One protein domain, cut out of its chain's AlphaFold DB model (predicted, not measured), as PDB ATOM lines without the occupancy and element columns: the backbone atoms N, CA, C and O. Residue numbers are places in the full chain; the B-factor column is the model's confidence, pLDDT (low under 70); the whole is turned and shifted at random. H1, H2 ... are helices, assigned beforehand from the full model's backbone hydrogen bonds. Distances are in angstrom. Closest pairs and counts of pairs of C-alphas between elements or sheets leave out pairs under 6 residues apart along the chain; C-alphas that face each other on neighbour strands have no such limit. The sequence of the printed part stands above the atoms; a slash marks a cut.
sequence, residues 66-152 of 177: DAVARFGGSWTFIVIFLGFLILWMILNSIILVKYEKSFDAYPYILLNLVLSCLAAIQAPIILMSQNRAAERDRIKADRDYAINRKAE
ATOM      1  N   ASP A  66     335.289 130.815 221.091       79.38
ATOM      2  CA  ASP A  66     334.126 131.708 221.067       79.38
ATOM      3  C   ASP A  66     332.831 130.973 221.437       79.38
ATOM      4  O   ASP A  66     331.987 131.509 222.158       79.38
ATOM      5  N   ALA A  67     332.662 129.729 220.979       77.38
ATOM      6  CA  ALA A  67     331.513 128.909 221.355       77.38
ATOM      7  C   ALA A  67     331.514 128.589 222.860       77.38
ATOM      8  O   ALA A  67     330.483 128.742 223.518       77.38
ATOM      9  N   VAL A  68     332.672 128.221 223.419       77.44
ATOM     10  CA  VAL A  68     332.838 127.955 224.856       77.44
ATOM     11  C   VAL A  68     332.647 129.227 225.681       77.44
ATOM     12  O   VAL A  68     331.959 129.186 226.694       77.44
ATOM     13  N   ALA A  69     333.174 130.372 225.243       78.94
ATOM     14  CA  ALA A  69     333.005 131.652 225.926       78.94
ATOM     15  C   ALA A  69     331.535 132.094 225.957       78.94
ATOM     16  O   ALA A  69     331.038 132.546 226.989       78.94
ATOM     17  N   ARG A  70     330.805 131.903 224.850       76.81
ATOM     18  CA  ARG A  70     329.360 132.176 224.786       76.81
ATOM     19  C   ARG A  70     328.553 131.246 225.688       76.81
ATOM     20  O   ARG A  70     327.583 131.695 226.291       76.81
ATOM     21  N   PHE A  71     328.942 129.976 225.780       75.94
ATOM     22  CA  PHE A  71     328.264 129.006 226.634       75.94
ATOM     23  C   PHE A  71     328.569 129.243 228.122       75.94
ATOM     24  O   PHE A  71     327.652 129.355 228.931       75.94
ATOM     25  N   GLY A  72     329.845 129.412 228.475       77.38
ATOM     26  CA  GLY A  72     330.310 129.648 229.844       77.38
ATOM     27  C   GLY A  72     329.998 131.044 230.392       77.38
ATOM     28  O   GLY A  72     329.972 131.228 231.604       77.38
ATOM     29  N   GLY A  73     329.721 132.025 229.530       76.44
ATOM     30  CA  GLY A  73     329.283 133.369 229.922       76.44
ATOM     31  C   GLY A  73     327.780 133.500 230.211       76.44
ATOM     32  O   GLY A  73     327.318 134.612 230.471       76.44
ATOM     33  N   SER A  74     327.008 132.409 230.132       82.44
ATOM     34  CA  SER A  74     325.554 132.408 230.332       82.44
ATOM     35  C   SER A  74     325.152 132.083 231.773       82.44
ATOM     36  O   SER A  74     325.697 131.175 232.399       82.44
ATOM     37  N   TRP A  75     324.109 132.753 232.271       80.25
ATOM     38  CA  TRP A  75     323.474 132.428 233.556       80.25
ATOM     39  C   TRP A  75     322.905 131.004 233.591       80.25
ATOM     40  O   TRP A  75     322.974 130.338 234.621       80.25
ATOM     41  N   THR A  76     322.384 130.509 232.465       83.38
ATOM     42  CA  THR A  76     321.793 129.164 232.379       83.38
ATOM     43  C   THR A  76     322.830 128.069 232.634       83.38
ATOM     44  O   THR A  76     322.511 127.059 233.256       83.38
ATOM     45  N   PHE A  77     324.083 128.277 232.212       83.25
ATOM     46  CA  PHE A  77     325.166 127.317 232.434       83.25
ATOM     47  C   PHE A  77     325.466 127.136 233.925       83.25
ATOM     48  O   PHE A  77     325.587 126.005 234.390       83.25
ATOM     49  N   ILE A  78     325.515 128.234 234.686       83.12
ATOM     50  CA  ILE A  78     325.757 128.201 236.135       83.12
ATOM     51  C   ILE A  78     324.647 127.424 236.851       83.12
ATOM     52  O   ILE A  78     324.939 126.593 237.706       83.12
ATOM     53  N   VAL A  79     323.383 127.648 236.478       86.31
ATOM     54  CA  VAL A  79     322.236 126.953 237.087       86.31
ATOM     55  C   VAL A  79     322.283 125.450 236.805       86.31
ATOM     56  O   VAL A  79     322.107 124.653 237.722       86.31
ATOM     57  N   ILE A  80     322.571 125.053 235.562       87.81
ATOM     58  CA  ILE A  80     322.708 123.635 235.192       87.81
ATOM     59  C   ILE A  80     323.896 122.998 235.921       87.81
ATOM     60  O   ILE A  80     323.769 121.894 236.445       87.81
ATOM     61  N   PHE A  81     325.036 123.690 235.996       84.06
ATOM     62  CA  PHE A  81     326.236 123.202 236.676       84.06
ATOM     63  C   PHE A  81     326.011 123.015 238.183       84.06
ATOM     64  O   PHE A  81     326.379 121.983 238.737       84.06
ATOM     65  N   LEU A  82     325.345 123.971 238.837       85.31
ATOM     66  CA  LEU A  82     324.942 123.855 240.241       85.31
ATOM     67  C   LEU A  82     323.948 122.711 240.454       85.31
ATOM     68  O   LEU A  82     324.104 121.940 241.397       85.31
ATOM     69  N   GLY A  83     322.957 122.563 239.571       90.38
ATOM     70  CA  GLY A  83     322.011 121.447 239.620       90.38
ATOM     71  C   GLY A  83     322.706 120.093 239.479       90.38
ATOM     72  O   GLY A  83     322.435 119.177 240.252       90.38
ATOM     73  N   PHE A  84     323.658 119.984 238.548       87.25
ATOM     74  CA  PHE A  84     324.490 118.796 238.375       87.25
ATOM     75  C   PHE A  84     325.334 118.498 239.621       87.25
ATOM     76  O   PHE A  84     325.380 117.353 240.058       87.25
ATOM     77  N   LEU A  85     325.951 119.514 240.228       84.00
ATOM     78  CA  LEU A  85     326.737 119.377 241.458       84.00
ATOM     79  C   LEU A  85     325.871 118.866 242.614       84.00
ATOM     80  O   LEU A  85     326.239 117.899 243.277       84.00
ATOM     81  N   ILE A  86     324.700 119.469 242.830       85.56
ATOM     82  CA  ILE A  86     323.759 119.045 243.875       85.56
ATOM     83  C   ILE A  86     323.311 117.603 243.629       85.56
ATOM     84  O   ILE A  86     323.347 116.786 244.548       85.56
ATOM     85  N   LEU A  87     322.949 117.264 242.388       88.94
ATOM     86  CA  LEU A  87     322.579 115.903 242.010       88.94
ATOM     87  C   LEU A  87     323.722 114.914 242.280       88.94
ATOM     88  O   LEU A  87     323.494 113.837 242.828       88.94
ATOM     89  N   TRP A  88     324.954 115.291 241.942       82.31
ATOM     90  CA  TRP A  88     326.142 114.475 242.168       82.31
ATOM     91  C   TRP A  88     326.438 114.272 243.656       82.31
ATOM     92  O   TRP A  88     326.796 113.172 244.073       82.31
ATOM     93  N   MET A  89     326.244 115.312 244.468       80.62
ATOM     94  CA  MET A  89     326.390 115.255 245.919       80.62
ATOM     95  C   MET A  89     325.336 114.337 246.550       80.62
ATOM     96  O   MET A  89     325.676 113.525 247.408       80.62
ATOM     97  N   ILE A  90     324.083 114.404 246.086       84.31
ATOM     98  CA  ILE A  90     323.006 113.498 246.513       84.31
ATOM     99  C   ILE A  90     323.349 112.052 246.141       84.31
ATOM    100  O   ILE A  90     323.253 111.170 246.991       84.31
ATOM    101  N   LEU A  91     323.801 111.805 244.907       82.56
ATOM    102  CA  LEU A  91     324.203 110.470 244.456       82.56
ATOM    103  C   LEU A  91     325.352 109.908 245.308       82.56
ATOM    104  O   LEU A  91     325.282 108.765 245.755       82.56
ATOM    105  N   ASN A  92     326.378 110.720 245.580       78.31
ATOM    106  CA  ASN A  92     327.480 110.339 246.468       78.31
ATOM    107  C   ASN A  92     326.980 110.020 247.882       78.31
ATOM    108  O   ASN A  92     327.348 108.991 248.440       78.31
ATOM    109  N   SER A  93     326.103 110.863 248.432       77.00
ATOM    110  CA  SER A  93     325.516 110.676 249.762       77.00
ATOM    111  C   SER A  93     324.716 109.371 249.860       77.00
ATOM    112  O   SER A  93     324.918 108.596 250.789       77.00
ATOM    113  N   ILE A  94     323.879 109.055 248.862       79.81
ATOM    114  CA  ILE A  94     323.095 107.805 248.823       79.81
ATOM    115  C   ILE A  94     324.010 106.576 248.770       79.81
ATOM    116  O   ILE A  94     323.752 105.586 249.454       79.81
ATOM    117  N   ILE A  95     325.084 106.629 247.977       74.56
ATOM    118  CA  ILE A  95     326.081 105.555 247.912       74.56
ATOM    119  C   ILE A  95     326.737 105.373 249.286       74.56
ATOM    120  O   ILE A  95     326.753 104.264 249.809       74.56
ATOM    121  N   LEU A  96     327.208 106.452 249.913       68.56
ATOM    122  CA  LEU A  96     327.858 106.414 251.228       68.56
ATOM    123  C   LEU A  96     326.945 105.848 252.325       68.56
ATOM    124  O   LEU A  96     327.387 105.009 253.107       68.56
ATOM    125  N   VAL A  97     325.667 106.238 252.333       69.06
ATOM    126  CA  VAL A  97     324.658 105.724 253.275       69.06
ATOM    127  C   VAL A  97     324.378 104.233 253.045       69.06
ATOM    128  O   VAL A  97     324.225 103.486 254.007       69.06
ATOM    129  N   LYS A  98     324.353 103.770 251.789       69.69
ATOM    130  CA  LYS A  98     324.091 102.359 251.451       69.69
ATOM    131  C   LYS A  98     325.249 101.416 251.809       69.69
ATOM    132  O   LYS A  98     325.016 100.225 251.984       69.69
ATOM    133  N   TYR A  99     326.475 101.926 251.909       68.31
ATOM    134  CA  TYR A  99     327.672 101.141 252.241       68.31
ATOM    135  C   TYR A  99     328.050 101.171 253.742       68.31
ATOM    136  O   TYR A  99     329.178 100.817 254.075       68.31
ATOM    137  N   GLU A 100     327.130 101.574 254.636       59.78
ATOM    138  CA  GLU A 100     327.252 101.526 256.115       59.78
ATOM    139  C   GLU A 100     328.575 102.072 256.703       59.78
ATOM    140  O   GLU A 100     329.012 101.677 257.784       59.78
ATOM    141  N   LYS A 101     329.238 103.014 256.023       59.91
ATOM    142  CA  LYS A 101     330.415 103.697 256.577       59.91
ATOM    143  C   LYS A 101     329.986 104.987 257.264       59.91
ATOM    144  O   LYS A 101     329.229 105.766 256.688       59.91
ATOM    145  N   SER A 102     330.485 105.198 258.487       59.19
ATOM    146  CA  SER A 102     330.309 106.418 259.285       59.19
ATOM    147  C   SER A 102     330.352 107.683 258.429       59.19
ATOM    148  O   SER A 102     331.174 107.788 257.517       59.19
ATOM    149  N   PHE A 103     329.485 108.645 258.755       58.31
ATOM    150  CA  PHE A 103     329.434 109.945 258.094       58.31
ATOM    151  C   PHE A 103     330.819 110.620 258.167       58.31
ATOM    152  O   PHE A 103     331.254 111.043 259.233       58.31
ATOM    153  N   ASP A 104     331.507 110.630 257.022       61.75
ATOM    154  CA  ASP A 104     332.842 111.186 256.748       61.75
ATOM    155  C   ASP A 104     334.029 110.643 257.583       61.75
ATOM    156  O   ASP A 104     334.738 111.380 258.266       61.75
ATOM    157  N   ALA A 105     334.291 109.331 257.497       60.16
ATOM    158  CA  ALA A 105     335.557 108.741 257.952       60.16
ATOM    159  C   ALA A 105     336.706 108.985 256.949       60.16
ATOM    160  O   ALA A 105     336.497 108.984 255.736       60.16
ATOM    161  N   TYR A 106     337.936 109.135 257.455       48.69
ATOM    162  CA  TYR A 106     339.151 109.325 256.649       48.69
ATOM    163  C   TYR A 106     339.240 108.292 255.508       48.69
ATOM    164  O   TYR A 106     339.140 107.092 255.790       48.69
ATOM    165  N   PRO A 107     339.462 108.681 254.236       61.22
ATOM    166  CA  PRO A 107     339.781 110.005 253.686       61.22
ATOM    167  C   PRO A 107     338.526 110.809 253.292       61.22
ATOM    168  O   PRO A 107     337.677 110.304 252.563       61.22
ATOM    169  N   TYR A 108     338.440 112.073 253.724       69.75
ATOM    170  CA  TYR A 108     337.241 112.925 253.654       69.75
ATOM    171  C   TYR A 108     336.696 113.176 252.232       69.75
ATOM    172  O   TYR A 108     336.985 114.193 251.593       69.75
ATOM    173  N   ILE A 109     335.925 112.231 251.695       78.31
ATOM    174  CA  ILE A 109     335.482 112.233 250.295       78.31
ATOM    175  C   ILE A 109     334.494 113.369 250.019       78.31
ATOM    176  O   ILE A 109     334.560 114.007 248.968       78.31
ATOM    177  N   LEU A 110     333.625 113.669 250.988       74.75
ATOM    178  CA  LEU A 110     332.633 114.735 250.878       74.75
ATOM    179  C   LEU A 110     333.301 116.109 250.941       74.75
ATOM    180  O   LEU A 110     333.018 116.967 250.105       74.75
ATOM    181  N   LEU A 111     334.244 116.298 251.869       80.38
ATOM    182  CA  LEU A 111     335.014 117.536 251.971       80.38
ATOM    183  C   LEU A 111     335.815 117.803 250.687       80.38
ATOM    184  O   LEU A 111     335.758 118.904 250.141       80.38
ATOM    185  N   ASN A 112     336.511 116.790 250.161       83.94
ATOM    186  CA  ASN A 112     337.276 116.914 248.918       83.94
ATOM    187  C   ASN A 112     336.384 117.207 247.705       83.94
ATOM    188  O   ASN A 112     336.782 117.977 246.826       83.94
ATOM    189  N   LEU A 113     335.170 116.649 247.659       82.56
ATOM    190  CA  LEU A 113     334.188 116.968 246.625       82.56
ATOM    191  C   LEU A 113     333.785 118.446 246.694       82.56
ATOM    192  O   LEU A 113     333.839 119.148 245.684       82.56
ATOM    193  N   VAL A 114     333.421 118.928 247.885       82.50
ATOM    194  CA  VAL A 114     332.996 120.319 248.095       82.50
ATOM    195  C   VAL A 114     334.120 121.290 247.735       82.50
ATOM    196  O   VAL A 114     333.886 122.237 246.985       82.50
ATOM    197  N   LEU A 115     335.350 121.031 248.190       85.88
ATOM    198  CA  LEU A 115     336.514 121.866 247.881       85.88
ATOM    199  C   LEU A 115     336.837 121.884 246.379       85.88
ATOM    200  O   LEU A 115     337.076 122.953 245.816       85.88
ATOM    201  N   SER A 116     336.774 120.734 245.703       88.25
ATOM    202  CA  SER A 116     337.003 120.654 244.252       88.25
ATOM    203  C   SER A 116     335.931 121.415 243.465       88.25
ATOM    204  O   SER A 116     336.232 122.101 242.486       88.25
ATOM    205  N   CYS A 117     334.677 121.362 243.915       84.19
ATOM    206  CA  CYS A 117     333.582 122.093 243.285       84.19
ATOM    207  C   CYS A 117     333.668 123.608 243.518       84.19
ATOM    208  O   CYS A 117     333.409 124.388 242.598       84.19
ATOM    209  N   LEU A 118     334.066 124.028 244.724       85.44
ATOM    210  CA  LEU A 118     334.333 125.431 245.051       85.44
ATOM    211  C   LEU A 118     335.440 126.018 244.173       85.44
ATOM    212  O   LEU A 118     335.364 127.184 243.797       85.44
ATOM    213  N   ALA A 119     336.446 125.221 243.811       87.19
ATOM    214  CA  ALA A 119     337.446 125.638 242.837       87.19
ATOM    215  C   ALA A 119     336.853 125.725 241.418       87.19
ATOM    216  O   ALA A 119     337.072 126.705 240.708       87.19
ATOM    217  N   ALA A 120     336.047 124.741 241.007       86.38
ATOM    218  CA  ALA A 120     335.489 124.672 239.655       86.38
ATOM    219  C   ALA A 120     334.531 125.830 239.313       86.38
ATOM    220  O   ALA A 120     334.533 126.314 238.180       86.38
ATOM    221  N   ILE A 121     333.742 126.321 240.277       84.31
ATOM    222  CA  ILE A 121     332.802 127.433 240.047       84.31
ATOM    223  C   ILE A 121     333.507 128.779 239.794       84.31
ATOM    224  O   ILE A 121     332.909 129.701 239.237       84.31
ATOM    225  N   GLN A 122     334.793 128.906 240.137       87.19
ATOM    226  CA  GLN A 122     335.539 130.154 239.956       87.19
ATOM    227  C   GLN A 122     335.699 130.518 238.476       87.19
ATOM    228  O   GLN A 122     335.492 131.670 238.100       87.19
ATOM    229  N   ALA A 123     336.012 129.542 237.620       86.81
ATOM    230  CA  ALA A 123     336.250 129.763 236.194       86.81
ATOM    231  C   ALA A 123     335.061 130.416 235.445       86.81
ATOM    232  O   ALA A 123     335.279 131.434 234.781       86.81
ATOM    233  N   PRO A 124     333.807 129.928 235.554       83.50
ATOM    234  CA  PRO A 124     332.664 130.570 234.903       83.50
ATOM    235  C   PRO A 124     332.308 131.930 235.516       83.50
ATOM    236  O   PRO A 124     331.939 132.843 234.780       83.50
ATOM    237  N   ILE A 125     332.469 132.118 236.834       83.56
ATOM    238  CA  ILE A 125     332.246 133.427 237.476       83.56
ATOM    239  C   ILE A 125     333.243 134.462 236.939       83.56
ATOM    240  O   ILE A 125     332.851 135.574 236.572       83.56
ATOM    241  N   ILE A 126     334.523 134.088 236.844       88.00
ATOM    242  CA  ILE A 126     335.573 134.927 236.263       88.00
ATOM    243  C   ILE A 126     335.219 135.256 234.812       88.00
ATOM    244  O   ILE A 126     335.150 136.436 234.466       88.00
ATOM    245  N   LEU A 127     334.907 134.247 233.995       84.25
ATOM    246  CA  LEU A 127     334.553 134.414 232.584       84.25
ATOM    247  C   LEU A 127     333.349 135.349 232.393       84.25
ATOM    248  O   LEU A 127     333.345 136.214 231.518       84.25
ATOM    249  N   MET A 128     332.340 135.240 233.253       82.19
ATOM    250  CA  MET A 128     331.160 136.094 233.198       82.19
ATOM    251  C   MET A 128     331.470 137.539 233.613       82.19
ATOM    252  O   MET A 128     331.001 138.495 232.984       82.19
ATOM    253  N   SER A 129     332.283 137.721 234.657       84.44
ATOM    254  CA  SER A 129     332.723 139.050 235.087       84.44
ATOM    255  C   SER A 129     333.537 139.749 233.993       84.44
ATOM    256  O   SER A 129     333.340 140.945 233.759       84.44
ATOM    257  N   GLN A 130     334.357 138.979 233.267       86.50
ATOM    258  CA  GLN A 130     335.121 139.429 232.108       86.50
ATOM    259  C   GLN A 130     334.199 139.800 230.944       86.50
ATOM    260  O   GLN A 130     334.347 140.887 230.396       86.50
ATOM    261  N   ASN A 131     333.193 138.981 230.622       85.19
ATOM    262  CA  ASN A 131     332.232 139.290 229.557       85.19
ATOM    263  C   ASN A 131     331.474 140.606 229.832       85.19
ATOM    264  O   ASN A 131     331.327 141.460 228.958       85.19
ATOM    265  N   ARG A 132     331.063 140.835 231.087       84.88
ATOM    266  CA  ARG A 132     330.421 142.095 231.500       84.88
ATOM    267  C   ARG A 132     331.384 143.288 231.488       84.88
ATOM    268  O   ARG A 132     330.950 144.419 231.265       84.88
ATOM    269  N   ALA A 133     332.664 143.088 231.796       86.00
ATOM    270  CA  ALA A 133     333.679 144.135 231.672       86.00
ATOM    271  C   ALA A 133     333.899 144.512 230.199       86.00
ATOM    272  O   ALA A 133     333.766 145.683 229.863       86.00
ATOM    273  N   ALA A 134     334.071 143.521 229.322       86.62
ATOM    274  CA  ALA A 134     334.255 143.723 227.888       86.62
ATOM    275  C   ALA A 134     333.081 144.471 227.232       86.62
ATOM    276  O   ALA A 134     333.298 145.374 226.425       86.62
ATOM    277  N   GLU A 135     331.834 144.157 227.601       87.62
ATOM    278  CA  GLU A 135     330.665 144.886 227.086       87.62
ATOM    279  C   GLU A 135     330.667 146.359 227.532       87.62
ATOM    280  O   GLU A 135     330.391 147.258 226.736       87.62
ATOM    281  N   ARG A 136     331.027 146.629 228.795       88.56
ATOM    282  CA  ARG A 136     331.158 148.003 229.307       88.56
ATOM    283  C   ARG A 136     332.277 148.761 228.603       88.56
ATOM    284  O   ARG A 136     332.071 149.917 228.238       88.56
ATOM    285  N   ASP A 137     333.408 148.107 228.369       90.50
ATOM    286  CA  ASP A 137     334.537 148.684 227.642       90.50
ATOM    287  C   ASP A 137     334.165 148.992 226.188       90.50
ATOM    288  O   ASP A 137     334.509 150.065 225.691       90.50
ATOM    289  N   ARG A 138     333.374 148.131 225.528       88.31
ATOM    290  CA  ARG A 138     332.855 148.397 224.175       88.31
ATOM    291  C   ARG A 138     331.968 149.640 224.146       88.31
ATOM    292  O   ARG A 138     332.191 150.532 223.336       88.31
ATOM    293  N   ILE A 139     331.000 149.732 225.061       90.38
ATOM    294  CA  ILE A 139     330.101 150.895 225.152       90.38
ATOM    295  C   ILE A 139     330.896 152.174 225.436       90.38
ATOM    296  O   ILE A 139     330.597 153.230 224.875       90.38
ATOM    297  N   LYS A 140     331.902 152.097 226.311       90.12
ATOM    298  CA  LYS A 140     332.777 153.230 226.617       90.12
ATOM    299  C   LYS A 140     333.561 153.666 225.379       90.12
ATOM    300  O   LYS A 140     333.534 154.847 225.052       90.12
ATOM    301  N   ALA A 141     334.163 152.727 224.652       87.75
ATOM    302  CA  ALA A 141     334.886 153.012 223.416       87.75
ATOM    303  C   ALA A 141     333.987 153.666 222.350       87.75
ATOM    304  O   ALA A 141     334.389 154.649 221.725       87.75
ATOM    305  N   ASP A 142     332.751 153.184 222.187       89.44
ATOM    306  CA  ASP A 142     331.778 153.771 221.257       89.44
ATOM    307  C   ASP A 142     331.411 155.217 221.644       89.44
ATOM    308  O   ASP A 142     331.323 156.104 220.786       89.44
ATOM    309  N   ARG A 143     331.232 155.485 222.946       91.00
ATOM    310  CA  ARG A 143     330.968 156.836 223.471       91.00
ATOM    311  C   ARG A 143     332.162 157.764 223.284       91.00
ATOM    312  O   ARG A 143     331.981 158.874 222.783       91.00
ATOM    313  N   ASP A 144     333.360 157.310 223.634       90.19
ATOM    314  CA  ASP A 144     334.599 158.078 223.488       90.19
ATOM    315  C   ASP A 144     334.833 158.433 222.013       90.19
ATOM    316  O   ASP A 144     335.145 159.579 221.679       90.19
ATOM    317  N   TYR A 145     334.570 157.492 221.101       88.69
ATOM    318  CA  TYR A 145     334.623 157.737 219.663       88.69
ATOM    319  C   TYR A 145     333.612 158.807 219.211       88.69
ATOM    320  O   TYR A 145     333.955 159.710 218.440       88.69
ATOM    321  N   ALA A 146     332.368 158.750 219.699       88.44
ATOM    322  CA  ALA A 146     331.344 159.740 219.372       88.44
ATOM    323  C   ALA A 146     331.701 161.146 219.883       88.44
ATOM    324  O   ALA A 146     331.550 162.122 219.136       88.44
ATOM    325  N   ILE A 147     332.208 161.244 221.117       90.06
ATOM    326  CA  ILE A 147     332.686 162.496 221.716       90.06
ATOM    327  C   ILE A 147     333.848 163.050 220.899       90.06
ATOM    328  O   ILE A 147     333.804 164.209 220.496       90.06
ATOM    329  N   ASN A 148     334.837 162.219 220.566       89.12
ATOM    330  CA  ASN A 148     336.000 162.657 219.804       89.12
ATOM    331  C   ASN A 148     335.608 163.203 218.421       89.12
ATOM    332  O   ASN A 148     336.084 164.255 218.003       89.12
ATOM    333  N   ARG A 149     334.657 162.561 217.725       88.44
ATOM    334  CA  ARG A 149     334.137 163.093 216.451       88.44
ATOM    335  C   ARG A 149     333.354 164.394 216.604       88.44
ATOM    336  O   ARG A 149     333.315 165.193 215.667       88.44
ATOM    337  N   LYS A 150     332.655 164.580 217.725       90.25
ATOM    338  CA  LYS A 150     331.962 165.839 218.022       90.25
ATOM    339  C   LYS A 150     332.983 166.948 218.284       90.25
ATOM    340  O   LYS A 150     332.885 167.991 217.647       90.25
ATOM    341  N   ALA A 151     334.000 166.672 219.098       88.19
ATOM    342  CA  ALA A 151     335.104 167.585 219.367       88.19
ATOM    343  C   ALA A 151     335.864 167.966 218.084       88.19
ATOM    344  O   ALA A 151     336.164 169.137 217.870       88.19
ATOM    345  N   GLU A 152     336.109 167.013 217.176       91.12
ATOM    346  CA  GLU A 152     336.726 167.302 215.875       91.12
ATOM    347  C   GLU A 152     335.884 168.297 215.056       91.12
ATOM    348  O   GLU A 152     336.423 169.240 214.473       91.12
TER     349      GLU A 152
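This is residues 66 to 152 of the 177 residues of the protein "Cyclic nucleotide-binding protein" of Candidatus Woesearchaeota archaeon (UniProt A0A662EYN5). A long, nearly straight helical rod, H3 followed by H4, has a second long helix, H2, running back alongside H3 in an uneven helical hairpin, with short H1 turned aside next to residues 124 to 128 of H4. Residues 133 to 152 of H4 stick out beyond H1 and H2 as a free arm, and residues 97 to 102, of which 97 and 98 belong to H2 and the others to the link from H2 to H3, stick out at the other end. The printed part has 87 residues with four named helices, H1, H2, H3 and H4 in chain order, and no named strand, an all helix class. It is extended, with a radius of gyration of the C-alphas of 21.7 A and spans of 78 by 21 by 16 A.

The longest helix, H4, residues 122 to 152, touches H1, residues 66 to 72, with residues 124 to 128 alone. Their closest C-alphas, of Gly 72 and Pro 124, are 5.7 A apart, and the two run opposite ways at a steep tilt of 58 degrees. H2, residues 75 to 98, is close to H4 but not clearly touching: the closest C-alphas, of Ile 78 and Pro 124, are 7.4 A apart. H3, residues 109 to 120, is likewise close to H2 but not clearly touching, with the C-alphas of Leu 85 and Cys 117 closest at 7.6 A; they run opposite ways at a shallow tilt of 9 degrees. H3 and H4 meet only through their link, and H1 and H3 are apart. In H1, H2, H3 and H4 every O i to N i+4 pair is within hydrogen-bond range.

H4 measures 44.3 A and ends at C-alpha 152, (336.726, 167.302, 215.875). H2 measures 35.0 A, H3 16.4 A and H1 9.8 A. H1 begins at C-alpha 66, (334.126, 131.708, 221.067).

The C-alphas of Glu 100 and Glu 152 are the two farthest apart, at 77.7 A. The printed part has no cut and no long link. Residues 96 to 108 have pLDDT under 70.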